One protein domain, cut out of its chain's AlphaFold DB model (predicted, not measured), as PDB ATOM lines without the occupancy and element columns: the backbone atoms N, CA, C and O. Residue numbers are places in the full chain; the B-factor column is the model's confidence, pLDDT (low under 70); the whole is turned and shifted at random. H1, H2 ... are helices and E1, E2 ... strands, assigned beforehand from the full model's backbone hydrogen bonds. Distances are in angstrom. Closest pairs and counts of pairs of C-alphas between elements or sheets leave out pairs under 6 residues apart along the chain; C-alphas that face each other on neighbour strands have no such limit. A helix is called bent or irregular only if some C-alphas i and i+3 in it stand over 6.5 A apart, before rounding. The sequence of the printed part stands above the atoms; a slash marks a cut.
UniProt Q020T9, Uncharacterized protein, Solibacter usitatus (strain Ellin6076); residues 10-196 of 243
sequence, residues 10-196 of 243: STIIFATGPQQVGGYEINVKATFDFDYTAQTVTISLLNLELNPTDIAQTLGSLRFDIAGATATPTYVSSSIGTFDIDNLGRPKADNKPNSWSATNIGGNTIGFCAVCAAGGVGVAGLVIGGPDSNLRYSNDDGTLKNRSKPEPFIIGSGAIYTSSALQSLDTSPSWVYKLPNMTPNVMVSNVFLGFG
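This is residues 10 to 196 of the 243 residues of an uncharacterized protein of Solibacter usitatus (strain Ellin6076) (UniProt Q020T9). Two antiparallel sheets, E1 E4 E5 E14 E7 and E10 E11 E6 E15, stand face to face as a sandwich with crossed strands; a smaller twisted sheet of mixed directions, E9 E8 E13 E12, meets one end of it through E12, with the short helix H1 over E8. The hairpin E2 and E3 lies beyond the start of E4. The 187 printed residues hold fifteen named strands and one named helix, H1 between E13 and E14; the class is mostly strand, with under half of the residues in named elements. The whole is compact, with a radius of gyration of the C-alphas of 16.3 A, and elongated, spanning 49 by 32 by 31 A.

Find C-alpha 10 at (-42.484, -26.457, 20.198), where E1, residues 10 to 15, begins. In the same sheet, in the order E1 E4 E5 E14 E7, look for E4, 28 to 35, 23.3 A long; E5, 40 to 47, 23.2 A; E14, 174 to 178; and E7, 74 to 78. The second sheet holds E10, 101 to 106; E11, 109 to 113; E6, 59 to 67, 24.2 A; and E15, 187 to 195, 24.0 A, ending at C-alpha 195 (-30.963, -27.943, -3.985). The third has E9, 91 to 94; E8, 82 to 85; E13, 153 to 155; and E12, 126 to 128. E2 is 19 to 21, E3 24 to 26, and H1 165 to 168.

In the largest sheet, strongly twisted, N 31 and O 44 of the hairpin E4 and E5 are 2.9 A apart, within hydrogen-bond range; so are N 43 and O 175 of E5 and E14, at 2.8 A. Across the sandwich the strands stand at 41 degrees; the closest C-alphas of E7 and E10, Thr 74 and Ala 102, are 7.5 A apart. In the second sheet, N 63 and O 192 of E6 and E15 are 2.8 A apart; E15 bends by 54 degrees at residue 190. At the third sheet, the closest C-alphas of E6 and E12, Leu 59 and Val 127, are 4.9 A apart; E13 and E12 are parallel, with N 154 and O 126 at 2.9 A. H1 is on this sheet, at a height of 8.4 A; it is too short for an O i to N i+4 pair, and its one O i to N i+3 pair is out of range. H1 is irregular, but only just: C-alphas 165 and 168 are 6.7 A apart. E3 runs on into E4 at 27 degrees.

The C-alphas farthest apart, Leu 88 and Thr 183, are 49.5 A apart. The printed part has no cut; the links E5 to E6, E11 to E12 and E12 to E13 are long. Look for pLDDT under 70 at residues 21 to 22, 115 to 124, 139 to 143, 146 to 151 and 196.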
ATOM      1  N   SER A  10     -41.721 -26.987  21.330       80.75
ATOM      2  CA  SER A  10     -42.484 -26.457  20.198       80.75
ATOM      3  C   SER A  10     -41.943 -27.067  18.910       80.75
ATOM      4  O   SER A  10     -40.769 -26.869  18.581       80.75
ATOM      5  N   THR A  11     -42.789 -27.789  18.178       86.12
ATOM      6  CA  THR A  11     -42.424 -28.396  16.895       86.12
ATOM      7  C   THR A  11     -43.031 -27.611  15.738       86.12
ATOM      8  O   THR A  11     -44.247 -27.474  15.649       86.12
ATOM      9  N   ILE A  12     -42.188 -27.166  14.807       85.50
ATOM     10  CA  ILE A  12     -42.592 -26.459  13.589       85.50
ATOM     11  C   ILE A  12     -42.242 -27.324  12.383       85.50
ATOM     12  O   ILE A  12     -41.107 -27.792  12.248       85.50
ATOM     13  N   ILE A  13     -43.215 -27.553  11.498       87.44
ATOM     14  CA  ILE A  13     -43.047 -28.402  10.315       87.44
ATOM     15  C   ILE A  13     -43.310 -27.602   9.048       87.44
ATOM     16  O   ILE A  13     -44.370 -27.007   8.874       87.44
ATOM     17  N   PHE A  14     -42.362 -27.688   8.121       84.38
ATOM     18  CA  PHE A  14     -42.492 -27.196   6.760       84.38
ATOM     19  C   PHE A  14     -42.455 -28.382   5.811       84.38
ATOM     20  O   PHE A  14     -41.505 -29.162   5.824       84.38
ATOM     21  N   ALA A  15     -43.482 -28.516   4.981       86.44
ATOM     22  CA  ALA A  15     -43.538 -29.515   3.925       86.44
ATOM     23  C   ALA A  15     -43.910 -28.819   2.620       86.44
ATOM     24  O   ALA A  15     -44.883 -28.068   2.574       86.44
ATOM     25  N   THR A  16     -43.141 -29.065   1.564       80.62
ATOM     26  CA  THR A  16     -43.367 -28.403   0.273       80.62
ATOM     27  C   THR A  16     -44.507 -29.035  -0.522       80.62
ATOM     28  O   THR A  16     -45.096 -28.395  -1.395       80.62
ATOM     29  N   GLY A  17     -44.787 -30.317  -0.263       81.56
ATOM     30  CA  GLY A  17     -45.458 -31.173  -1.237       81.56
ATOM     31  C   GLY A  17     -44.617 -31.328  -2.516       81.56
ATOM     32  O   GLY A  17     -43.471 -30.871  -2.551       81.56
ATOM     33  N   PRO A  18     -45.162 -31.968  -3.564       82.88
ATOM     34  CA  PRO A  18     -44.508 -32.055  -4.868       82.88
ATOM     35  C   PRO A  18     -44.358 -30.674  -5.515       82.88
ATOM     36  O   PRO A  18     -45.338 -29.939  -5.656       82.88
ATOM     37  N   GLN A  19     -43.138 -30.314  -5.905       77.50
ATOM     38  CA  GLN A  19     -42.793 -29.022  -6.500       77.50
ATOM     39  C   GLN A  19     -41.807 -29.204  -7.651       77.50
ATOM     40  O   GLN A  19     -40.971 -30.098  -7.610       77.50
ATOM     41  N   GLN A  20     -41.876 -28.339  -8.665       79.25
ATOM     42  CA  GLN A  20     -40.964 -28.378  -9.810       79.25
ATOM     43  C   GLN A  20     -39.773 -27.441  -9.594       79.25
ATOM     44  O   GLN A  20     -39.939 -26.223  -9.507       79.25
ATOM     45  N   VAL A  21     -38.566 -27.999  -9.549       68.19
ATOM     46  CA  VAL A  21     -37.303 -27.272  -9.367       68.19
ATOM     47  C   VAL A  21     -36.321 -27.739 -10.435       68.19
ATOM     48  O   VAL A  21     -36.004 -28.920 -10.522       68.19
ATOM     49  N   GLY A  22     -35.865 -26.825 -11.295       66.56
ATOM     50  CA  GLY A  22     -34.916 -27.167 -12.363       66.56
ATOM     51  C   GLY A  22     -35.420 -28.212 -13.374       66.56
ATOM     52  O   GLY A  22     -34.602 -28.808 -14.062       66.56
ATOM     53  N   GLY A  23     -36.738 -28.426 -13.474       73.50
ATOM     54  CA  GLY A  23     -37.350 -29.448 -14.339       73.50
ATOM     55  C   GLY A  23     -37.592 -30.801 -13.662       73.50
ATOM     56  O   GLY A  23     -38.058 -31.724 -14.328       73.50
ATOM     57  N   TYR A  24     -37.307 -30.908 -12.362       76.31
ATOM     58  CA  TYR A  24     -37.519 -32.111 -11.568       76.31
ATOM     59  C   TYR A  24     -38.602 -31.905 -10.514       76.31
ATOM     60  O   TYR A  24     -38.695 -30.836  -9.910       76.31
ATOM     61  N   GLU A  25     -39.381 -32.955 -10.255       83.44
ATOM     62  CA  GLU A  25     -40.255 -32.997  -9.087       83.44
ATOM     63  C   GLU A  25     -39.421 -33.246  -7.827       83.44
ATOM     64  O   GLU A  25     -38.510 -34.080  -7.812       83.44
ATOM     65  N   ILE A  26     -39.697 -32.464  -6.788       82.38
ATOM     66  CA  ILE A  26     -39.056 -32.559  -5.485       82.38
ATOM     67  C   ILE A  26     -40.128 -32.428  -4.408       82.38
ATOM     68  O   ILE A  26     -41.004 -31.564  -4.482       82.38
ATOM     69  N   ASN A  27     -40.020 -33.250  -3.370       88.75
ATOM     70  CA  ASN A  27     -40.829 -33.147  -2.166       88.75
ATOM     71  C   ASN A  27     -39.919 -33.195  -0.943       88.75
ATOM     72  O   ASN A  27     -39.228 -34.188  -0.727       88.75
ATOM     73  N   VAL A  28     -39.915 -32.143  -0.127       88.19
ATOM     74  CA  VAL A  28     -39.095 -32.101   1.085       88.19
ATOM     75  C   VAL A  28     -39.896 -31.715   2.313       88.19
ATOM     76  O   VAL A  28     -40.922 -31.032   2.247       88.19
ATOM     77  N   LYS A  29     -39.375 -32.138   3.461       90.81
ATOM     78  CA  LYS A  29     -39.883 -31.770   4.776       90.81
ATOM     79  C   LYS A  29     -38.736 -31.306   5.664       90.81
ATOM     80  O   LYS A  29     -37.758 -32.030   5.823       90.81
ATOM     81  N   ALA A  30     -38.891 -30.141   6.276       91.75
ATOM     82  CA  ALA A  30     -38.042 -29.663   7.356       91.75
ATOM     83  C   ALA A  30     -38.849 -29.637   8.656       91.75
ATOM     84  O   ALA A  30     -39.990 -29.175   8.684       91.75
ATOM     85  N   THR A  31     -38.263 -30.139   9.734       94.12
ATOM     86  CA  THR A  31     -38.859 -30.115  11.070       94.12
ATOM     87  C   THR A  31     -37.891 -29.444  12.027       94.12
ATOM     88  O   THR A  31     -36.710 -29.781  12.041       94.12
ATOM     89  N   PHE A  32     -38.405 -28.509  12.817       94.00
ATOM     90  CA  PHE A  32     -37.689 -27.834  13.889       94.00
ATOM     91  C   PHE A  32     -38.358 -28.205  15.201       94.00
ATOM     92  O   PHE A  32     -39.539 -27.922  15.379       94.00
ATOM     93  N   ASP A  33     -37.622 -28.835  16.101       94.44
ATOM     94  CA  ASP A  33     -38.096 -29.167  17.438       94.44
ATOM     95  C   ASP A  33     -37.291 -28.377  18.467       94.44
ATOM     96  O   ASP A  33     -36.077 -28.563  18.597       94.44
ATOM     97  N   PHE A  34     -37.943 -27.430  19.135       92.69
ATOM     98  CA  PHE A  34     -37.298 -26.509  20.064       92.69
ATOM     99  C   PHE A  34     -37.517 -26.935  21.509       92.69
ATOM    100  O   PHE A  34     -38.649 -27.070  21.963       92.69
ATOM    101  N   ASP A  35     -36.426 -27.010  22.264       93.25
ATOM    102  CA  ASP A  35     -36.440 -27.114  23.716       93.25
ATOM    103  C   ASP A  35     -35.888 -25.810  24.303       93.25
ATOM    104  O   ASP A  35     -34.673 -25.589  24.373       93.25
ATOM    105  N   TYR A  36     -36.788 -24.929  24.744       90.19
ATOM    106  CA  TYR A  36     -36.410 -23.650  25.349       90.19
ATOM    107  C   TYR A  36     -35.744 -23.818  26.722       90.19
ATOM    108  O   TYR A  36     -35.056 -22.908  27.184       90.19
ATOM    109  N   THR A  37     -35.907 -24.959  27.394       89.94
ATOM    110  CA  THR A  37     -35.257 -25.218  28.687       89.94
ATOM    111  C   THR A  37     -33.808 -25.638  28.469       89.94
ATOM    112  O   THR A  37     -32.900 -25.082  29.089       89.94
ATOM    113  N   ALA A  38     -33.573 -26.569  27.544       91.62
ATOM    114  CA  ALA A  38     -32.233 -26.987  27.134       91.62
ATOM    115  C   ALA A  38     -31.531 -25.957  26.232       91.62
ATOM    116  O   ALA A  38     -30.307 -26.010  26.076       91.62
ATOM    117  N   GLN A  39     -32.283 -24.988  25.695       93.94
ATOM    118  CA  GLN A  39     -31.827 -23.980  24.736       93.94
ATOM    119  C   GLN A  39     -31.328 -24.630  23.440       93.94
ATOM    120  O   GLN A  39     -30.296 -24.233  22.894       93.94
ATOM    121  N   THR A  40     -32.029 -25.660  22.967       95.31
ATOM    122  CA  THR A  40     -31.642 -26.446  21.791       95.31
ATOM    123  C   THR A  40     -32.731 -26.468  20.735       95.31
ATOM    124  O   THR A  40     -33.913 -26.433  21.051       95.31
ATOM    125  N   VAL A  41     -32.316 -26.566  19.477       95.31
ATOM    126  CA  VAL A  41     -33.172 -26.923  18.348       95.31
ATOM    127  C   VAL A  41     -32.656 -28.216  17.734       95.31
ATOM    128  O   VAL A  41     -31.454 -28.353  17.488       95.31
ATOM    129  N   THR A  42     -33.564 -29.144  17.471       96.25
ATOM    130  CA  THR A  42     -33.321 -30.294  16.606       96.25
ATOM    131  C   THR A  42     -33.896 -29.978  15.236       96.25
ATOM    132  O   THR A  42     -35.084 -29.700  15.103       96.25
ATOM    133  N   ILE A  43     -33.045 -29.988  14.216       95.75
ATOM    134  CA  ILE A  43     -33.434 -29.802  12.820       95.75
ATOM    135  C   ILE A  43     -33.424 -31.177  12.169       95.75
ATOM    136  O   ILE A  43     -32.397 -31.851  12.209       95.75
ATOM    137  N   SER A  44     -34.527 -31.573  11.545       95.94
ATOM    138  CA  SER A  44     -34.617 -32.805  10.757       95.94
ATOM    139  C   SER A  44     -35.008 -32.477   9.326       95.94
ATOM    140  O   SER A  44     -35.935 -31.698   9.097       95.94
ATOM    141  N   LEU A  45     -34.308 -33.074   8.361       94.19
ATOM    142  CA  LEU A  45     -34.522 -32.827   6.936       94.19
ATOM    143  C   LEU A  45     -34.827 -34.133   6.217       94.19
ATOM    144  O   LEU A  45     -34.033 -35.069   6.262       94.19
ATOM    145  N   LEU A  46     -35.958 -34.171   5.517       94.88
ATOM    146  CA  LEU A  46     -36.318 -35.264   4.628       94.88
ATOM    147  C   LEU A  46     -36.404 -34.770   3.187       94.88
ATOM    148  O   LEU A  46     -37.043 -33.754   2.911       94.88
ATOM    149  N   ASN A  47     -35.811 -35.539   2.281       91.06
ATOM    150  CA  ASN A  47     -36.046 -35.476   0.849       91.06
ATOM    151  C   ASN A  47     -36.881 -36.704   0.481       91.06
ATOM    152  O   ASN A  47     -36.392 -37.825   0.466       91.06
ATOM    153  N   LEU A  48     -38.180 -36.512   0.301       88.44
ATOM    154  CA  LEU A  48     -39.165 -37.585   0.179       88.44
ATOM    155  C   LEU A  48     -39.286 -38.124  -1.250       88.44
ATOM    156  O   LEU A  48     -40.119 -38.994  -1.499       88.44
ATOM    157  N   GLU A  49     -38.466 -37.622  -2.174       87.56
ATOM    158  CA  GLU A  49     -38.431 -38.094  -3.553       87.56
ATOM    159  C   GLU A  49     -37.879 -39.522  -3.629       87.56
ATOM    160  O   GLU A  49     -36.829 -39.841  -3.063       87.56
ATOM    161  N   LEU A  50     -38.587 -40.401  -4.335       86.19
ATOM    162  CA  LEU A  50     -38.103 -41.750  -4.607       86.19
ATOM    163  C   LEU A  50     -37.419 -41.793  -5.966       86.19
ATOM    164  O   LEU A  50     -37.965 -41.347  -6.965       86.19
ATOM    165  N   ASN A  51     -36.257 -42.436  -6.003       87.06
ATOM    166  CA  ASN A  51     -35.417 -42.605  -7.181       87.06
ATOM    167  C   ASN A  51     -35.049 -41.278  -7.873       87.06
ATOM    168  O   ASN A  51     -35.320 -41.127  -9.070       87.06
ATOM    169  N   PRO A  52     -34.417 -40.328  -7.153       85.62
ATOM    170  CA  PRO A  52     -33.896 -39.123  -7.778       85.62
ATOM    171  C   PRO A  52     -32.936 -39.482  -8.918       85.62
ATOM    172  O   PRO A  52     -32.192 -40.466  -8.863       85.62
ATOM    173  N   THR A  53     -33.003 -38.668  -9.959       80.06
ATOM    174  CA  THR A  53     -32.361 -38.858 -11.261       80.06
ATOM    175  C   THR A  53     -31.165 -37.934 -11.466       80.06
ATOM    176  O   THR A  53     -30.314 -38.220 -12.296       80.06
ATOM    177  N   ASP A  54     -31.066 -36.858 -10.687       79.19
ATOM    178  CA  ASP A  54     -30.043 -35.822 -10.837       79.19
ATOM    179  C   ASP A  54     -29.626 -35.289  -9.459       79.19
ATOM    180  O   ASP A  54     -30.441 -35.215  -8.528       79.19
ATOM    181  N   ILE A  55     -28.362 -34.884  -9.315       79.12
ATOM    182  CA  ILE A  55     -27.850 -34.220  -8.109       79.12
ATOM    183  C   ILE A  55     -28.655 -32.957  -7.760       79.12
ATOM    184  O   ILE A  55     -28.800 -32.620  -6.583       79.12
ATOM    185  N   ALA A  56     -29.257 -32.301  -8.755       78.38
ATOM    186  CA  ALA A  56     -30.162 -31.165  -8.614       78.38
ATOM    187  C   ALA A  56     -31.398 -31.457  -7.751       78.38
ATOM    188  O   ALA A  56     -31.997 -30.520  -7.231       78.38
ATOM    189  N   GLN A  57     -31.768 -32.726  -7.558       81.75
ATOM    190  CA  GLN A  57     -32.882 -33.122  -6.691       81.75
ATOM    191  C   GLN A  57     -32.471 -33.300  -5.225       81.75
ATOM    192  O   GLN A  57     -33.326 -33.521  -4.369       81.75
ATOM    193  N   THR A  58     -31.178 -33.226  -4.907       84.31
ATOM    194  CA  THR A  58     -30.670 -33.411  -3.541       84.31
ATOM    195  C   THR A  58     -30.664 -32.097  -2.764       84.31
ATOM    196  O   THR A  58     -30.391 -31.030  -3.315       84.31
ATOM    197  N   LEU A  59     -30.983 -32.156  -1.471       86.81
ATOM    198  CA  LEU A  59     -31.045 -30.991  -0.592       86.81
ATOM    199  C   LEU A  59     -29.656 -30.713  -0.001       86.81
ATOM    200  O   LEU A  59     -29.052 -31.584   0.628       86.81
ATOM    201  N   GLY A  60     -29.160 -29.492  -0.189       82.69
ATOM    202  CA  GLY A  60     -27.833 -29.060   0.262       82.69
ATOM    203  C   GLY A  60     -27.848 -27.916   1.270       82.69
ATOM    204  O   GLY A  60     -26.876 -27.738   2.011       82.69
ATOM    205  N   SER A  61     -28.943 -27.155   1.336       82.75
ATOM    206  CA  SER A  61     -29.078 -26.075   2.308       82.75
ATOM    207  C   SER A  61     -30.519 -25.772   2.708       82.75
ATOM    208  O   SER A  61     -31.489 -26.132   2.043       82.75
ATOM    209  N   LEU A  62     -30.631 -25.082   3.833       86.31
ATOM    210  CA  LEU A  62     -31.830 -24.558   4.450       86.31
ATOM    211  C   LEU A  62     -31.489 -23.164   4.986       86.31
ATOM    212  O   LEU A  62     -30.445 -22.960   5.604       86.31
ATOM    213  N   ARG A  63     -32.360 -22.184   4.787       86.81
ATOM    214  CA  ARG A  63     -32.285 -20.890   5.471       86.81
ATOM    215  C   ARG A  63     -33.584 -20.659   6.178       86.81
ATOM    216  O   ARG A  63     -34.631 -20.952   5.610       86.81
ATOM    217  N   PHE A  64     -33.520 -20.115   7.373       87.38
ATOM    218  CA  PHE A  64     -34.734 -19.817   8.097       87.38
ATOM    219  C   PHE A  64     -34.572 -18.607   8.998       87.38
ATOM    220  O   PHE A  64     -33.489 -18.346   9.524       87.38
ATOM    221  N   ASP A  65     -35.664 -17.871   9.153       89.19
ATOM    222  CA  ASP A  65     -35.741 -16.747  10.078       89.19
ATOM    223  C   ASP A  65     -36.267 -17.245  11.415       89.19
ATOM    224  O   ASP A  65     -37.305 -17.908  11.461       89.19
ATOM    225  N   ILE A  66     -35.563 -16.915  12.495       91.06
ATOM    226  CA  ILE A  66     -35.951 -17.288  13.851       91.06
ATOM    227  C   ILE A  66     -36.289 -16.054  14.688       91.06
ATOM    228  O   ILE A  66     -35.544 -15.076  14.727       91.06
ATOM    229  N   ALA A  67     -37.402 -16.106  15.407       91.25
ATOM    230  CA  ALA A  67     -37.740 -15.128  16.433       91.25
ATOM    231  C   ALA A  67     -37.785 -15.797  17.808       91.25
ATOM    232  O   ALA A  67     -37.972 -17.003  17.919       91.25
ATOM    233  N   GLY A  68     -37.585 -15.008  18.867       88.94
ATOM    234  CA  GLY A  68     -37.616 -15.519  20.238       88.94
ATOM    235  C   GLY A  68     -36.380 -16.326  20.652       88.94
ATOM    236  O   GLY A  68     -36.459 -17.025  21.656       88.94
ATOM    237  N   ALA A  69     -35.259 -16.232  19.924       90.56
ATOM    238  CA  ALA A  69     -33.957 -16.803  20.282       90.56
ATOM    239  C   ALA A  69     -32.797 -15.991  19.668       90.56
ATOM    240  O   ALA A  69     -33.000 -15.188  18.758       90.56
ATOM    241  N   THR A  70     -31.565 -16.217  20.136       89.62
ATOM    242  CA  THR A  70     -30.351 -15.670  19.505       89.62
ATOM    243  C   THR A  70     -29.974 -16.530  18.307       89.62
ATOM    244  O   THR A  70     -29.718 -17.723  18.455       89.62
ATOM    245  N   ALA A  71     -29.855 -15.919  17.133       84.75
ATOM    246  CA  ALA A  71     -29.571 -16.612  15.881       84.75
ATOM    247  C   ALA A  71     -28.086 -17.008  15.696       84.75
ATOM    248  O   ALA A  71     -27.602 -17.029  14.571       84.75
ATOM    249  N   THR A  72     -27.366 -17.330  16.778       89.31
ATOM    250  CA  THR A  72     -25.961 -17.787  16.757       89.31
ATOM    251  C   THR A  72     -25.893 -19.250  17.209       89.31
ATOM    252  O   THR A  72     -25.687 -19.510  18.398       89.31
ATOM    253  N   PRO A  73     -26.127 -20.209  16.297       90.81
ATOM    254  CA  PRO A  73     -26.169 -21.625  16.635       90.81
ATOM    255  C   PRO A  73     -24.784 -22.187  16.969       90.81
ATOM    256  O   PRO A  73     -23.803 -21.901  16.285       90.81
ATOM    257  N   THR A  74     -24.724 -23.063  17.972       92.06
ATOM    258  CA  THR A  74     -23.532 -23.868  18.281       92.06
ATOM    259  C   THR A  74     -23.861 -25.344  18.136       92.06
ATOM    260  O   THR A  74     -24.847 -25.810  18.701       92.06
ATOM    261  N   TYR A  75     -23.045 -26.087  17.392       91.81
ATOM    262  CA  TYR A  75     -23.249 -27.521  17.185       91.81
ATOM    263  C   TYR A  75     -23.214 -28.307  18.504       91.81
ATOM    264  O   TYR A  75     -22.352 -28.061  19.352       91.81
ATOM    265  N   VAL A  76     -24.136 -29.260  18.661       94.25
ATOM    266  CA  VAL A  76     -24.200 -30.176  19.809       94.25
ATOM    267  C   VAL A  76     -23.953 -31.611  19.349       94.25
ATOM    268  O   VAL A  76     -23.009 -32.251  19.809       94.25
ATOM    269  N   SER A  77     -24.791 -32.119  18.447       93.81
ATOM    270  CA  SER A  77     -24.741 -33.507  17.980       93.81
ATOM    271  C   SER A  77     -25.518 -33.696  16.673       93.81
ATOM    272  O   SER A  77     -26.188 -32.784  16.189       93.81
ATOM    273  N   SER A  78     -25.429 -34.892  16.090       91.69
ATOM    274  CA  SER A  78     -26.214 -35.307  14.925       91.69
ATOM    275  C   SER A  78     -26.416 -36.820  14.926       91.69
ATOM    276  O   SER A  78     -25.523 -37.539  15.381       91.69
ATOM    277  N   SER A  79     -27.522 -37.308  14.362       88.75
ATOM    278  CA  SER A  79     -27.792 -38.747  14.174       88.75
ATOM    279  C   SER A  79     -27.356 -39.285  12.807       88.75
ATOM    280  O   SER A  79     -27.661 -40.421  12.455       88.75
ATOM    281  N   ILE A  80     -26.656 -38.472  12.015       88.50
ATOM    282  CA  ILE A  80     -26.451 -38.774  10.602       88.50
ATOM    283  C   ILE A  80     -25.533 -39.979  10.357       88.50
ATOM    284  O   ILE A  80     -24.521 -40.180  11.032       88.50
ATOM    285  N   GLY A  81     -25.865 -40.728   9.310       88.06
ATOM    286  CA  GLY A  81     -24.980 -41.685   8.660       88.06
ATOM    287  C   GLY A  81     -24.878 -41.362   7.173       88.06
ATOM    288  O   GLY A  81     -25.834 -40.867   6.574       88.06
ATOM    289  N   THR A  82     -23.714 -41.625   6.583       89.06
ATOM    290  CA  THR A  82     -23.475 -41.391   5.156       89.06
ATOM    291  C   THR A  82     -23.460 -42.689   4.361       89.06
ATOM    292  O   THR A  82     -23.249 -43.769   4.908       89.06
ATOM    293  N   PHE A  83     -23.651 -42.594   3.053       89.56
ATOM    294  CA  PHE A  83     -23.443 -43.693   2.117       89.56
ATOM    295  C   PHE A  83     -23.030 -43.149   0.749       89.56
ATOM    296  O   PHE A  83     -23.204 -41.971   0.468       89.56
ATOM    297  N   ASP A  84     -22.486 -44.011  -0.095       87.75
ATOM    298  CA  ASP A  84     -22.117 -43.708  -1.478       87.75
ATOM    299  C   ASP A  84     -23.021 -44.497  -2.439       87.75
ATOM    300  O   ASP A  84     -23.667 -45.476  -2.046       87.75
ATOM    301  N   ILE A  85     -23.068 -44.106  -3.707       85.88
ATOM    302  CA  ILE A  85     -23.827 -44.799  -4.750       85.88
ATOM    303  C   ILE A  85     -22.836 -45.376  -5.763       85.88
ATOM    304  O   ILE A  85     -22.090 -44.654  -6.420       85.88
ATOM    305  N   ASP A  86     -22.824 -46.704  -5.909       83.88
ATOM    306  CA  ASP A  86     -21.926 -47.357  -6.861       83.88
ATOM    307  C   ASP A  86     -22.334 -47.119  -8.328       83.88
ATOM    308  O   ASP A  86     -23.400 -46.597  -8.657       83.88
ATOM    309  N   ASN A  87     -21.489 -47.567  -9.256       80.62
ATOM    310  CA  ASN A  87     -21.718 -47.418 -10.695       80.62
ATOM    311  C   ASN A  87     -22.949 -48.175 -11.239       80.62
ATOM    312  O   ASN A  87     -23.318 -47.973 -12.396       80.62
ATOM    313  N   LEU A  88     -23.567 -49.051 -10.445       84.12
ATOM    314  CA  LEU A  88     -24.816 -49.748 -10.754       84.12
ATOM    315  C   LEU A  88     -26.022 -49.099 -10.056       84.12
ATOM    316  O   LEU A  88     -27.133 -49.630 -10.149       84.12
ATOM    317  N   GLY A  89     -25.817 -47.974  -9.368       85.62
ATOM    318  CA  GLY A  89     -26.833 -47.262  -8.602       85.62
ATOM    319  C   GLY A  89     -27.133 -47.877  -7.250       85.62
ATOM    320  O   GLY A  89     -28.186 -47.596  -6.685       85.62
ATOM    321  N   ARG A  90     -26.275 -48.757  -6.738       88.75
ATOM    322  CA  ARG A  90     -26.528 -49.444  -5.474       88.75
ATOM    323  C   ARG A  90     -25.946 -48.632  -4.323       88.75
ATOM    324  O   ARG A  90     -24.782 -48.234  -4.404       88.75
ATOM    325  N   PRO A  91     -26.704 -48.454  -3.231       90.50
ATOM    326  CA  PRO A  91     -26.158 -47.916  -1.998       90.50
ATOM    327  C   PRO A  91     -24.973 -48.754  -1.512       90.50
ATOM    328  O   PRO A  91     -25.061 -49.984  -1.408       90.50
ATOM    329  N   LYS A  92     -23.888 -48.081  -1.152       88.94
ATOM    330  CA  LYS A  92     -22.675 -48.649  -0.574       88.94
ATOM    331  C   LYS A  92     -22.357 -47.911   0.717       88.94
ATOM    332  O   LYS A  92     -22.476 -46.697   0.780       88.94
ATOM    333  N   ALA A  93     -21.939 -48.641   1.746       84.94
ATOM    334  CA  ALA A  93     -21.570 -48.017   3.008       84.94
ATOM    335  C   ALA A  93     -20.423 -47.017   2.796       84.94
ATOM    336  O   ALA A  93     -19.421 -47.349   2.153       84.94
ATOM    337  N   ASP A  94     -20.575 -45.827   3.368       81.44
ATOM    338  CA  ASP A  94     -19.530 -44.815   3.463       81.44
ATOM    339  C   ASP A  94     -19.532 -44.238   4.882       81.44
ATOM    340  O   ASP A  94     -20.578 -44.095   5.502       81.44
ATOM    341  N   ASN A  95     -18.364 -43.920   5.422       73.94
ATOM    342  CA  ASN A  95     -18.217 -43.470   6.809       73.94
ATOM    343  C   ASN A  95     -17.563 -42.090   6.836       73.94
ATOM    344  O   ASN A  95     -16.451 -41.920   7.348       73.94
ATOM    345  N   LYS A  96     -18.222 -41.106   6.225       79.62
ATOM    346  CA  LYS A  96     -17.745 -39.724   6.186       79.62
ATOM    347  C   LYS A  96     -18.333 -38.927   7.349       79.62
ATOM    348  O   LYS A  96     -19.445 -39.203   7.791       79.62
ATOM    349  N   PRO A  97     -17.577 -37.950   7.876       76.75
ATOM    350  CA  PRO A  97     -18.061 -37.099   8.953       76.75
ATOM    351  C   PRO A  97     -19.176 -36.159   8.474       76.75
ATOM    352  O   PRO A  97     -19.302 -35.879   7.283       76.75
ATOM    353  N   ASN A  98     -19.931 -35.619   9.436       79.81
ATOM    354  CA  ASN A  98     -20.907 -34.561   9.194       79.81
ATOM    355  C   ASN A  98     -20.243 -33.291   8.649       79.81
ATOM    356  O   ASN A  98     -19.345 -32.736   9.279       79.81
ATOM    357  N   SER A  99     -20.728 -32.826   7.503       79.19
ATOM    358  CA  SER A  99     -20.352 -31.568   6.853       79.19
ATOM    359  C   SER A  99     -21.343 -30.433   7.122       79.19
ATOM    360  O   SER A  99     -21.003 -29.268   6.924       79.19
ATOM    361  N   TRP A 100     -22.557 -30.745   7.584       86.56
ATOM    362  CA  TRP A 100     -23.589 -29.744   7.815       86.56
ATOM    363  C   TRP A 100     -23.237 -28.847   8.989       86.56
ATOM    364  O   TRP A 100     -22.950 -29.312  10.095       86.56
ATOM    365  N   SER A 101     -23.338 -27.546   8.749       86.94
ATOM    366  CA  SER A 101     -23.088 -26.502   9.733       86.94
ATOM    367  C   SER A 101     -24.205 -25.467   9.709       86.94
ATOM    368  O   SER A 101     -24.845 -25.246   8.680       86.94
ATOM    369  N   ALA A 102     -24.448 -24.841  10.858       89.06
ATOM    370  CA  ALA A 102     -25.368 -23.722  10.992       89.06
ATOM    371  C   ALA A 102     -24.582 -22.449  11.323       89.06
ATOM    372  O   ALA A 102     -23.644 -22.482  12.120       89.06
ATOM    373  N   THR A 103     -24.968 -21.323  10.730       87.31
ATOM    374  CA  THR A 103     -24.347 -20.017  10.970       87.31
ATOM    375  C   THR A 103     -25.377 -18.896  10.902       87.31
ATOM    376  O   THR A 103     -26.354 -18.982  10.157       87.31
ATOM    377  N   ASN A 104     -25.154 -17.818  11.658       89.19
ATOM    378  CA  ASN A 104     -25.899 -16.579  11.463       89.19
ATOM    379  C   ASN A 104     -25.465 -15.953  10.133       89.19
ATOM    380  O   ASN A 104     -24.287 -15.634   9.968       89.19
ATOM    381  N   ILE A 105     -26.392 -15.771   9.196       83.50
ATOM    382  CA  ILE A 105     -26.090 -15.120   7.908       83.50
ATOM    383  C   ILE A 105     -26.513 -13.645   7.873       83.50
ATOM    384  O   ILE A 105     -26.279 -12.965   6.876       83.50
ATOM    385  N   GLY A 106     -27.100 -13.143   8.961       82.81
ATOM    386  CA  GLY A 106     -27.501 -11.752   9.137       82.81
ATOM    387  C   GLY A 106     -28.789 -11.628   9.946       82.81
ATOM    388  O   GLY A 106     -29.750 -12.357   9.714       82.81
ATOM    389  N   GLY A 107     -28.824 -10.683  10.889       88.19
ATOM    390  CA  GLY A 107     -30.000 -10.431  11.724       88.19
ATOM    391  C   GLY A 107     -30.499 -11.701  12.421       88.19
ATOM    392  O   GLY A 107     -29.751 -12.362  13.143       88.19
ATOM    393  N   ASN A 108     -31.760 -12.039  12.161       89.81
ATOM    394  CA  ASN A 108     -32.450 -13.204  12.712       89.81
ATOM    395  C   ASN A 108     -32.412 -14.431  11.786       89.81
ATOM    396  O   ASN A 108     -33.101 -15.414  12.043       89.81
ATOM    397  N   THR A 109     -31.629 -14.390  10.710       88.31
ATOM    398  CA  THR A 109     -31.591 -15.456   9.711       88.31
ATOM    399  C   THR A 109     -30.445 -16.425   9.991       88.31
ATOM    400  O   THR A 109     -29.273 -16.039  10.090       88.31
ATOM    401  N   ILE A 110     -30.779 -17.710  10.068       89.00
ATOM    402  CA  ILE A 110     -29.827 -18.814  10.171       89.00
ATOM    403  C   ILE A 110     -29.691 -19.471   8.798       89.00
ATOM    404  O   ILE A 110     -30.676 -19.850   8.168       89.00
ATOM    405  N   GLY A 111     -28.450 -19.624   8.344       87.38
ATOM    406  CA  GLY A 111     -28.097 -20.504   7.239       87.38
ATOM    407  C   GLY A 111     -27.651 -21.854   7.782       87.38
ATOM    408  O   GLY A 111     -26.748 -21.911   8.612       87.38
ATOM    409  N   PHE A 112     -28.268 -22.928   7.311       88.62
ATOM    410  CA  PHE A 112     -27.931 -24.305   7.634       88.62
ATOM    411  C   PHE A 112     -27.599 -25.053   6.342       88.62
ATOM    412  O   PHE A 112     -28.435 -25.157   5.453       88.62
ATOM    413  N   CYS A 113     -26.363 -25.508   6.180       83.06
ATOM    414  CA  CYS A 113     -25.872 -25.988   4.889       83.06
ATOM    415  C   CYS A 113     -24.814 -27.072   5.045       83.06
ATOM    416  O   CYS A 113     -23.980 -27.000   5.949       83.06
ATOM    417  N   ALA A 114     -24.790 -28.005   4.092       79.69
ATOM    418  CA  ALA A 114     -23.661 -28.911   3.878       79.69
ATOM    419  C   ALA A 114     -22.382 -28.137   3.489       79.69
ATOM    420  O   ALA A 114     -21.279 -28.543   3.844       79.69
ATOM    421  N   VAL A 115     -22.534 -26.996   2.794       67.81
ATOM    422  CA  VAL A 115     -21.444 -26.079   2.413       67.81
ATOM    423  C   VAL A 115     -21.875 -24.624   2.633       67.81
ATOM    424  O   VAL A 115     -22.456 -23.984   1.759       67.81
ATOM    425  N   CYS A 116     -21.615 -24.074   3.817       61.66
ATOM    426  CA  CYS A 116     -21.867 -22.656   4.083       61.66
ATOM    427  C   CYS A 116     -20.738 -21.777   3.508       61.66
ATOM    428  O   CYS A 116     -19.607 -22.237   3.381       61.66
ATOM    429  N   ALA A 117     -21.049 -20.524   3.146       44.25
ATOM    430  CA  ALA A 117     -20.310 -19.601   2.257       44.25
ATOM    431  C   ALA A 117     -18.828 -19.237   2.579       44.25
ATOM    432  O   ALA A 117     -18.318 -18.243   2.065       44.25
ATOM    433  N   ALA A 118     -18.092 -20.026   3.358       40.47
ATOM    434  CA  ALA A 118     -16.660 -19.870   3.602       40.47
ATOM    435  C   ALA A 118     -15.831 -20.957   2.884       40.47
ATOM    436  O   ALA A 118     -15.186 -21.787   3.518       40.47
ATOM    437  N   GLY A 119     -15.837 -20.950   1.546       39.16
ATOM    438  CA  GLY A 119     -14.753 -21.522   0.724       39.16
ATOM    439  C   GLY A 119     -14.489 -23.034   0.805       39.16
ATOM    440  O   GLY A 119     -13.410 -23.473   0.408       39.16
ATOM    441  N   GLY A 120     -15.431 -23.844   1.289       37.81
ATOM    442  CA  GLY A 120     -15.288 -25.300   1.315       37.81
ATOM    443  C   GLY A 120     -15.494 -25.924  -0.067       37.81
ATOM    444  O   GLY A 120     -16.616 -25.994  -0.560       37.81
ATOM    445  N   VAL A 121     -14.421 -26.406  -0.697       37.50
ATOM    446  CA  VAL A 121     -14.513 -27.247  -1.900       37.50
ATOM    447  C   VAL A 121     -14.722 -28.694  -1.452       37.50
ATOM    448  O   VAL A 121     -13.778 -29.348  -1.015       37.50
ATOM    449  N   GLY A 122     -15.950 -29.203  -1.549       46.72
ATOM    450  CA  GLY A 122     -16.258 -30.606  -1.268       46.72
ATOM    451  C   GLY A 122     -17.741 -30.826  -1.001       46.72
ATOM    452  O   GLY A 122     -18.269 -30.356  -0.002       46.72
ATOM    453  N   VAL A 123     -18.401 -31.539  -1.905       55.12
ATOM    454  CA  VAL A 123     -19.834 -31.842  -1.884       55.12
ATOM    455  C   VAL A 123     -20.070 -33.071  -1.000       55.12
ATOM    456  O   VAL A 123     -20.380 -34.162  -1.461       55.12
ATOM    457  N   ALA A 124     -19.775 -32.950   0.291       64.25
ATOM    458  CA  ALA A 124     -20.011 -34.045   1.222       64.25
ATOM    459  C   ALA A 124     -21.370 -33.857   1.901       64.25
ATOM    460  O   ALA A 124     -21.634 -32.789   2.443       64.25
ATOM    461  N   GLY A 125     -22.203 -34.894   1.918       78.25
ATOM    462  CA  GLY A 125     -23.357 -35.030   2.804       78.25
ATOM    463  C   GLY A 125     -24.676 -34.451   2.296       78.25
ATOM    464  O   GLY A 125     -25.498 -34.072   3.126       78.25
ATOM    465  N   LEU A 126     -24.906 -34.356   0.982       86.62
ATOM    466  CA  LEU A 126     -26.209 -33.906   0.467       86.62
ATOM    467  C   LEU A 126     -27.323 -34.868   0.899       86.62
ATOM    468  O   LEU A 126     -27.136 -36.088   0.915       86.62
ATOM    469  N   VAL A 127     -28.485 -34.316   1.253       90.75
ATOM    470  CA  VAL A 127     -29.646 -35.108   1.663       90.75
ATOM    471  C   VAL A 127     -30.395 -35.572   0.417       90.75
ATOM    472  O   VAL A 127     -30.996 -34.783  -0.321       90.75
ATOM    473  N   ILE A 128     -30.359 -36.878   0.189       91.00
ATOM    474  CA  ILE A 128     -31.007 -37.553  -0.933       91.00
ATOM    475  C   ILE A 128     -32.214 -38.347  -0.442       91.00
ATOM    476  O   ILE A 128     -32.246 -38.813   0.700       91.00
ATOM    477  N   GLY A 129     -33.218 -38.483  -1.302       92.75
ATOM    478  CA  GLY A 129     -34.364 -39.326  -1.010       92.75
ATOM    479  C   GLY A 129     -34.094 -40.817  -1.155       92.75
ATOM    480  O   GLY A 129     -32.954 -41.275  -1.098       92.75
ATOM    481  N   GLY A 130     -35.165 -41.600  -1.261       92.62
ATOM    482  CA  GLY A 130     -35.065 -43.059  -1.288       92.62
ATOM    483  C   GLY A 130     -34.666 -43.598  -2.665       92.62
ATOM    484  O   GLY A 130     -34.883 -42.924  -3.666       92.62
ATOM    485  N   PRO A 131     -34.129 -44.825  -2.762       92.50
ATOM    486  CA  PRO A 131     -33.957 -45.504  -4.043       92.50
ATOM    487  C   PRO A 131     -35.305 -45.983  -4.616       92.50
ATOM    488  O   PRO A 131     -36.351 -45.886  -3.971       92.50
ATOM    489  N   ASP A 132     -35.271 -46.556  -5.817       90.75
ATOM    490  CA  ASP A 132     -36.401 -47.261  -6.420       90.75
ATOM    491  C   ASP A 132     -36.797 -48.546  -5.664       90.75
ATOM    492  O   ASP A 132     -36.168 -48.978  -4.691       90.75
ATOM    493  N   SER A 133     -37.843 -49.216  -6.157       89.81
ATOM    494  CA  SER A 133     -38.355 -50.470  -5.587       89.81
ATOM    495  C   SER A 133     -37.359 -51.638  -5.617       89.81
ATOM    496  O   SER A 133     -37.579 -52.641  -4.944       89.81
ATOM    497  N   ASN A 134     -36.278 -51.540  -6.393       90.00
ATOM    498  CA  ASN A 134     -35.204 -52.531  -6.473       90.00
ATOM    499  C   ASN A 134     -33.988 -52.145  -5.614       90.00
ATOM    500  O   ASN A 134     -32.932 -52.775  -5.742       90.00
ATOM    501  N   LEU A 135     -34.124 -51.124  -4.759       90.75
ATOM    502  CA  LEU A 135     -33.053 -50.544  -3.947       90.75
ATOM    503  C   LEU A 135     -31.891 -50.023  -4.800       90.75
ATOM    504  O   LEU A 135     -30.718 -50.207  -4.458       90.75
ATOM    505  N   ARG A 136     -32.221 -49.387  -5.929       89.75
ATOM    506  CA  ARG A 136     -31.259 -48.704  -6.793       89.75
ATOM    507  C   ARG A 136     -31.678 -47.271  -7.088       89.75
ATOM    508  O   ARG A 136     -32.855 -46.963  -7.195       89.75
ATOM    509  N   TYR A 137     -30.687 -46.420  -7.301       88.50
ATOM    510  CA  TYR A 137     -30.848 -45.134  -7.969       88.50
ATOM    511  C   TYR A 137     -30.661 -45.388  -9.470       88.50
ATOM    512  O   TYR A 137     -29.542 -45.418  -9.992       88.50
ATOM    513  N   SER A 138     -31.746 -45.782 -10.138       76.12
ATOM    514  CA  SER A 138     -31.720 -46.401 -11.472       76.12
ATOM    515  C   SER A 138     -31.693 -45.404 -12.624       76.12
ATOM    516  O   SER A 138     -31.200 -45.757 -13.693       76.12
ATOM    517  N   ASN A 139     -32.152 -44.177 -12.390       64.88
ATOM    518  CA  ASN A 139     -32.339 -43.139 -13.405       64.88
ATOM    519  C   ASN A 139     -31.292 -42.020 -13.327       64.88
ATOM    520  O   ASN A 139     -31.585 -40.894 -13.703       64.88
ATOM    521  N   ASP A 140     -30.099 -42.304 -12.815       60.03
ATOM    522  CA  ASP A 140     -29.078 -41.273 -12.689       60.03
ATOM    523  C   ASP A 140     -28.664 -40.700 -14.057       60.03
ATOM    524  O   ASP A 140     -28.294 -41.421 -14.989       60.03
ATOM    525  N   ASP A 141     -28.644 -39.382 -14.182       58.47
ATOM    526  CA  ASP A 141     -27.597 -38.776 -14.975       58.47
ATOM    527  C   ASP A 141     -26.268 -39.051 -14.238       58.47
ATOM    528  O   ASP A 141     -26.232 -39.245 -13.023       58.47
ATOM    529  N   GLY A 142     -25.140 -39.156 -14.938       62.62
ATOM    530  CA  GLY A 142     -23.881 -39.604 -14.319       62.62
ATOM    531  C   GLY A 142     -23.344 -38.727 -13.167       62.62
ATOM    532  O   GLY A 142     -22.229 -38.982 -12.704       62.62
ATOM    533  N   THR A 143     -24.084 -37.700 -12.728       67.62
ATOM    534  CA  THR A 143     -23.778 -36.835 -11.585       67.62
ATOM    535  C   THR A 143     -24.029 -37.524 -10.244       67.62
ATOM    536  O   THR A 143     -23.191 -37.387  -9.357       67.62
ATOM    537  N   LEU A 144     -25.085 -38.342 -10.099       72.94
ATOM    538  CA  LEU A 144     -25.344 -39.078  -8.848       72.94
ATOM    539  C   LEU A 144     -24.389 -40.266  -8.658       72.94
ATOM    540  O   LEU A 144     -24.020 -40.583  -7.532       72.94
ATOM    541  N   LYS A 145     -23.960 -40.921  -9.749       70.06
ATOM    542  CA  LYS A 145     -22.993 -42.045  -9.724       70.06
ATOM    543  C   LYS A 145     -21.565 -41.604 -10.063       70.06
ATOM    544  O   LYS A 145     -20.802 -42.390 -10.644       70.06
ATOM    545  N   ASN A 146     -21.204 -40.342  -9.795       59.72
ATOM    546  CA  ASN A 146     -19.978 -39.732 -10.317       59.72
ATOM    547  C   ASN A 146     -18.721 -40.569 -10.011       59.72
ATOM    548  O   ASN A 146     -18.204 -40.625  -8.897       59.72
ATOM    549  N   ARG A 147     -18.163 -41.167 -11.071       53.03
ATOM    550  CA  ARG A 147     -17.050 -42.133 -11.040       53.03
ATOM    551  C   ARG A 147     -15.702 -41.554 -10.604       53.03
ATOM    552  O   ARG A 147     -14.759 -42.318 -10.409       53.03
ATOM    553  N   SER A 148     -15.574 -40.230 -10.531       50.06
ATOM    554  CA  SER A 148     -14.288 -39.542 -10.331       50.06
ATOM    555  C   SER A 148     -14.176 -38.796  -9.000       50.06
ATOM    556  O   SER A 148     -13.063 -38.488  -8.568       50.06
ATOM    557  N   LYS A 149     -15.309 -38.544  -8.336       55.44
ATOM    558  CA  LYS A 149     -15.413 -37.930  -7.011       55.44
ATOM    559  C   LYS A 149     -16.663 -38.498  -6.326       55.44
ATOM    560  O   LYS A 149     -17.718 -37.903  -6.488       55.44
ATOM    561  N   PRO A 150     -16.576 -39.652  -5.644       56.22
ATOM    562  CA  PRO A 150     -17.701 -40.142  -4.856       56.22
ATOM    563  C   PRO A 150     -18.079 -39.082  -3.816       56.22
ATOM    564  O   PRO A 150     -17.221 -38.616  -3.055       56.22
ATOM    565  N   GLU A 151     -19.340 -38.666  -3.843       67.75
ATOM    566  CA  GLU A 151     -19.915 -37.683  -2.932       67.75
ATOM    567  C   GLU A 151     -20.739 -38.453  -1.898       67.75
ATOM    568  O   GLU A 151     -21.690 -39.136  -2.276       67.75
ATOM    569  N   PRO A 152     -20.378 -38.423  -0.602       81.81
ATOM    570  CA  PRO A 152     -21.192 -39.089   0.404       81.81
ATOM    571  C   PRO A 152     -22.570 -38.431   0.457       81.81
ATOM    572  O   PRO A 152     -22.675 -37.211   0.572       81.81
ATOM    573  N   PHE A 153     -23.618 -39.239   0.457       88.19
ATOM    574  CA  PHE A 153     -24.998 -38.819   0.648       88.19
ATOM    575  C   PHE A 153     -25.475 -39.133   2.062       88.19
ATOM    576  O   PHE A 153     -24.994 -40.065   2.706       88.19
ATOM    577  N   ILE A 154     -26.468 -38.381   2.527       92.06
ATOM    578  CA  ILE A 154     -27.264 -38.686   3.718       92.06
ATOM    579  C   ILE A 154     -28.657 -39.065   3.227       92.06
ATOM    580  O   ILE A 154     -29.257 -38.323   2.450       92.06
ATOM    581  N   ILE A 155     -29.190 -40.207   3.656       93.81
ATOM    582  CA  ILE A 155     -30.539 -40.605   3.252       93.81
ATOM    583  C   ILE A 155     -31.583 -39.914   4.128       93.81
ATOM    584  O   ILE A 155     -31.570 -40.056   5.344       93.81
ATOM    585  N   GLY A 156     -32.494 -39.176   3.505       94.94
ATOM    586  CA  GLY A 156     -33.583 -38.452   4.160       94.94
ATOM    587  C   GLY A 156     -34.958 -38.914   3.694       94.94
ATOM    588  O   GLY A 156     -35.831 -38.082   3.486       94.94
ATOM    589  N   SER A 157     -35.171 -40.212   3.473       94.50
ATOM    590  CA  SER A 157     -36.448 -40.720   2.951       94.50
ATOM    591  C   SER A 157     -37.514 -40.965   4.026       94.50
ATOM    592  O   SER A 157     -38.690 -41.124   3.704       94.50
ATOM    593  N   GLY A 158     -37.120 -41.060   5.300       93.44
ATOM    594  CA  GLY A 158     -37.985 -41.484   6.405       93.44
ATOM    595  C   GLY A 158     -38.437 -42.951   6.343       93.44
ATOM    596  O   GLY A 158     -39.237 -43.381   7.172       93.44
ATOM    597  N   ALA A 159     -37.960 -43.730   5.367       93.19
ATOM    598  CA  ALA A 159     -38.346 -45.126   5.178       93.19
ATOM    599  C   ALA A 159     -37.469 -46.083   5.995       93.19
ATOM    600  O   ALA A 159     -36.325 -45.781   6.313       93.19
ATOM    601  N   ILE A 160     -37.967 -47.283   6.288       92.56
ATOM    602  CA  ILE A 160     -37.166 -48.340   6.916       92.56
ATOM    603  C   ILE A 160     -36.660 -49.280   5.823       92.56
ATOM    604  O   ILE A 160     -37.457 -49.919   5.135       92.56
ATOM    605  N   TYR A 161     -35.340 -49.405   5.690       92.44
ATOM    606  CA  TYR A 161     -34.720 -50.367   4.780       92.44
ATOM    607  C   TYR A 161     -34.284 -51.613   5.549       92.44
ATOM    608  O   TYR A 161     -33.635 -51.533   6.584       92.44
ATOM    609  N   THR A 162     -34.636 -52.788   5.038       91.12
ATOM    610  CA  THR A 162     -34.312 -54.082   5.666       91.12
ATOM    611  C   THR A 162     -33.154 -54.806   4.982       91.12
ATOM    612  O   THR A 162     -32.804 -55.919   5.365       91.12
ATOM    613  N   SER A 163     -32.562 -54.195   3.955       88.44
ATOM    614  CA  SER A 163     -31.406 -54.715   3.223       88.44
ATOM    615  C   SER A 163     -30.624 -53.569   2.571       88.44
ATOM    616  O   SER A 163     -31.047 -52.412   2.645       88.44
ATOM    617  N   SER A 164     -29.505 -53.893   1.910       88.06
ATOM    618  CA  SER A 164     -28.516 -52.952   1.348       88.06
ATOM    619  C   SER A 164     -27.714 -52.184   2.407       88.06
ATOM    620  O   SER A 164     -27.913 -52.364   3.606       88.06
ATOM    621  N   ALA A 165     -26.806 -51.308   1.961       87.88
ATOM    622  CA  ALA A 165     -26.067 -50.415   2.852       87.88
ATOM    623  C   ALA A 165     -26.966 -49.438   3.632       87.88
ATOM    624  O   ALA A 165     -26.516 -48.862   4.615       87.88
ATOM    625  N   LEU A 166     -28.230 -49.272   3.223       91.56
ATOM    626  CA  LEU A 166     -29.190 -48.397   3.894       91.56
ATOM    627  C   LEU A 166     -29.795 -49.012   5.166       91.56
ATOM    628  O   LEU A 166     -30.360 -48.281   5.968       91.56
ATOM    629  N   GLN A 167     -29.685 -50.333   5.375       91.81
ATOM    630  CA  GLN A 167     -30.330 -51.021   6.506       91.81
ATOM    631  C   GLN A 167     -29.876 -50.506   7.878       91.81
ATOM    632  O   GLN A 167     -30.639 -50.538   8.841       91.81
ATOM    633  N   SER A 168     -28.622 -50.075   7.981       85.69
ATOM    634  CA  SER A 168     -28.021 -49.600   9.227       85.69
ATOM    635  C   SER A 168     -27.998 -48.079   9.351       85.69
ATOM    636  O   SER A 168     -27.392 -47.571  10.291       85.69
ATOM    637  N   LEU A 169     -28.579 -47.353   8.394       89.50
ATOM    638  CA  LEU A 169     -28.564 -45.894   8.388       89.50
ATOM    639  C   LEU A 169     -29.846 -45.346   9.003       89.50
ATOM    640  O   LEU A 169     -30.935 -45.869   8.774       89.50
ATOM    641  N   ASP A 170     -29.697 -44.252   9.743       90.06
ATOM    642  CA  ASP A 170     -30.823 -43.395  10.079       90.06
ATOM    643  C   ASP A 170     -31.313 -42.702   8.800       90.06
ATOM    644  O   ASP A 170     -30.562 -41.980   8.145       90.06
ATOM    645  N   THR A 171     -32.566 -42.957   8.430       93.62
ATOM    646  CA  THR A 171     -33.227 -42.373   7.253       93.62
ATOM    647  C   THR A 171     -34.027 -41.120   7.583       93.62
ATOM    648  O   THR A 171     -34.674 -40.549   6.702       93.62
ATOM    649  N   SER A 172     -33.999 -40.703   8.852       93.75
ATOM    650  CA  SER A 172     -34.597 -39.478   9.374       93.75
ATOM    651  C   SER A 172     -33.522 -38.606  10.034       93.75
ATOM    652  O   SER A 172     -33.592 -38.347  11.237       93.75
ATOM    653  N   PRO A 173     -32.515 -38.151   9.262       93.31
ATOM    654  CA  PRO A 173     -31.336 -37.487   9.793       93.31
ATOM    655  C   PRO A 173     -31.715 -36.234  10.577       93.31
ATOM    656  O   PRO A 173     -32.560 -35.438  10.149       93.31
ATOM    657  N   SER A 174     -31.044 -36.053  11.712       95.00
ATOM    658  CA  SER A 174     -31.256 -34.916  12.597       95.00
ATOM    659  C   SER A 174     -29.944 -34.277  13.042       95.00
ATOM    660  O   SER A 174     -28.911 -34.942  13.194       95.00
ATOM    661  N   TRP A 175     -30.001 -32.968  13.278       95.31
ATOM    662  CA  TRP A 175     -28.903 -32.162  13.799       95.31
ATOM    663  C   TRP A 175     -29.379 -31.334  14.980       95.31
ATOM    664  O   TRP A 175     -30.393 -30.645  14.896       95.31
ATOM    665  N   VAL A 176     -28.612 -31.358  16.063       95.81
ATOM    666  CA  VAL A 176     -28.917 -30.626  17.288       95.81
ATOM    667  C   VAL A 176     -27.967 -29.444  17.414       95.81
ATOM    668  O   VAL A 176     -26.740 -29.600  17.414       95.81
ATOM    669  N   TYR A 177     -28.547 -28.259  17.564       95.19
ATOM    670  CA  TYR A 177     -27.832 -27.012  17.796       95.19
ATOM    671  C   TYR A 177     -28.321 -26.340  19.067       95.19
ATOM    672  O   TYR A 177     -29.506 -26.360  19.388       95.19
ATOM    673  N   LYS A 178     -27.408 -25.684  19.774       95.19
ATOM    674  CA  LYS A 178     -27.736 -24.775  20.863       95.19
ATOM    675  C   LYS A 178     -28.053 -23.395  20.298       95.19
ATOM    676  O   LYS A 178     -27.244 -22.850  19.551       95.19
ATOM    677  N   LEU A 179     -29.181 -22.824  20.705       93.88
ATOM    678  CA  LEU A 179     -29.612 -21.463  20.388       93.88
ATOM    679  C   LEU A 179     -29.832 -20.689  21.696       93.88
ATOM    680  O   LEU A 179     -30.827 -20.920  22.381       93.88
ATOM    681  N   PRO A 180     -28.904 -19.797  22.085       92.12
ATOM    682  CA  PRO A 180     -28.998 -19.067  23.348       92.12
ATOM    683  C   PRO A 180     -30.180 -18.092  23.418       92.12
ATOM    684  O   PRO A 180     -30.627 -17.554  22.406       92.12
ATOM    685  N   ASN A 181     -30.604 -17.765  24.639       92.06
ATOM    686  CA  ASN A 181     -31.709 -16.849  24.944       92.06
ATOM    687  C   ASN A 181     -33.035 -17.226  24.260       92.06
ATOM    688  O   ASN A 181     -33.833 -16.351  23.929       92.06
ATOM    689  N   MET A 182     -33.256 -18.520  24.031       92.94
ATOM    690  CA  MET A 182     -34.523 -19.046  23.548       92.94
ATOM    691  C   MET A 182     -35.614 -18.795  24.589       92.94
ATOM    692  O   MET A 182     -35.444 -19.073  25.777       92.94
ATOM    693  N   THR A 183     -36.725 -18.246  24.124       90.62
ATOM    694  CA  THR A 183     -37.933 -17.982  24.901       90.62
ATOM    695  C   THR A 183     -38.994 -19.033  24.577       90.62
ATOM    696  O   THR A 183     -38.900 -19.682  23.537       90.62
ATOM    697  N   PRO A 184     -40.044 -19.171  25.404       87.12
ATOM    698  CA  PRO A 184     -41.166 -20.060  25.093       87.12
ATOM    699  C   PRO A 184     -41.936 -19.698  23.812       87.12
ATOM    700  O   PRO A 184     -42.674 -20.527  23.305       87.12
ATOM    701  N   ASN A 185     -41.767 -18.480  23.283       85.31
ATOM    702  CA  ASN A 185     -42.420 -18.016  22.053       85.31
ATOM    703  C   ASN A 185     -41.471 -18.095  20.842       85.31
ATOM    704  O   ASN A 185     -41.531 -17.242  19.953       85.31
ATOM    705  N   VAL A 186     -40.513 -19.029  20.857       89.00
ATOM    706  CA  VAL A 186     -39.612 -19.232  19.720       89.00
ATOM    707  C   VAL A 186     -40.420 -19.680  18.504       89.00
ATOM    708  O   VAL A 186     -41.287 -20.540  18.613       89.00
ATOM    709  N   MET A 187     -40.153 -19.076  17.348       85.75
ATOM    710  CA  MET A 187     -40.862 -19.395  16.108       85.75
ATOM    711  C   MET A 187     -39.938 -19.308  14.900       85.75
ATOM    712  O   MET A 187     -38.959 -18.552  14.905       85.75
ATOM    713  N   VAL A 188     -40.284 -20.057  13.856       87.31
ATOM    714  CA  VAL A 188     -39.654 -19.994  12.537       87.31
ATOM    715  C   VAL A 188     -40.681 -19.448  11.560       87.31
ATOM    716  O   VAL A 188     -41.698 -20.088  11.332       87.31
ATOM    717  N   SER A 189     -40.432 -18.273  10.983       80.31
ATOM    718  CA  SER A 189     -41.428 -17.599  10.133       80.31
ATOM    719  C   SER A 189     -41.231 -17.841   8.639       80.31
ATOM    720  O   SER A 189     -42.191 -17.785   7.879       80.31
ATOM    721  N   ASN A 190     -39.997 -18.094   8.205       77.69
ATOM    722  CA  ASN A 190     -39.667 -18.338   6.804       77.69
ATOM    723  C   ASN A 190     -38.686 -19.489   6.701       77.69
ATOM    724  O   ASN A 190     -37.753 -19.570   7.499       77.69
ATOM    725  N   VAL A 191     -38.859 -20.320   5.676       83.25
ATOM    726  CA  VAL A 191     -37.921 -21.379   5.320       83.25
ATOM    727  C   VAL A 191     -37.647 -21.332   3.825       83.25
ATOM    728  O   VAL A 191     -38.571 -21.343   3.018       83.25
ATOM    729  N   PHE A 192     -36.368 -21.320   3.472       82.19
ATOM    730  CA  PHE A 192     -35.866 -21.419   2.110       82.19
ATOM    731  C   PHE A 192     -35.013 -22.675   1.993       82.19
ATOM    732  O   PHE A 192     -34.193 -22.949   2.865       82.19
ATOM    733  N   LEU A 193     -35.180 -23.417   0.908       83.06
ATOM    734  CA  LEU A 193     -34.479 -24.676   0.663       83.06
ATOM    735  C   LEU A 193     -33.552 -24.505  -0.540       83.06
ATOM    736  O   LEU A 193     -33.921 -23.854  -1.517       83.06
ATOM    737  N   GLY A 194     -32.348 -25.059  -0.456       79.25
ATOM    738  CA  GLY A 194     -31.358 -25.045  -1.528       79.25
ATOM    739  C   GLY A 194     -31.048 -26.455  -2.009       79.25
ATOM    740  O   GLY A 194     -30.739 -27.339  -1.207       79.25
ATOM    741  N   PHE A 195     -31.114 -26.648  -3.324       79.50
ATOM    742  CA  PHE A 195     -30.963 -27.943  -3.985       79.50
ATOM    743  C   PHE A 195     -29.757 -27.961  -4.923       79.50
ATOM    744  O   PHE A 195     -29.385 -26.914  -5.460       79.50
ATOM    745  N   GLY A 196     -29.156 -29.137  -5.128       68.81
ATOM    746  CA  GLY A 196     -28.079 -29.338  -6.106       68.81
ATOM    747  C   GLY A 196     -26.847 -28.460  -5.895       68.81
ATOM    748  O   GLY A 196     -26.164 -28.113  -6.861       68.81
TER     749      GLY A 196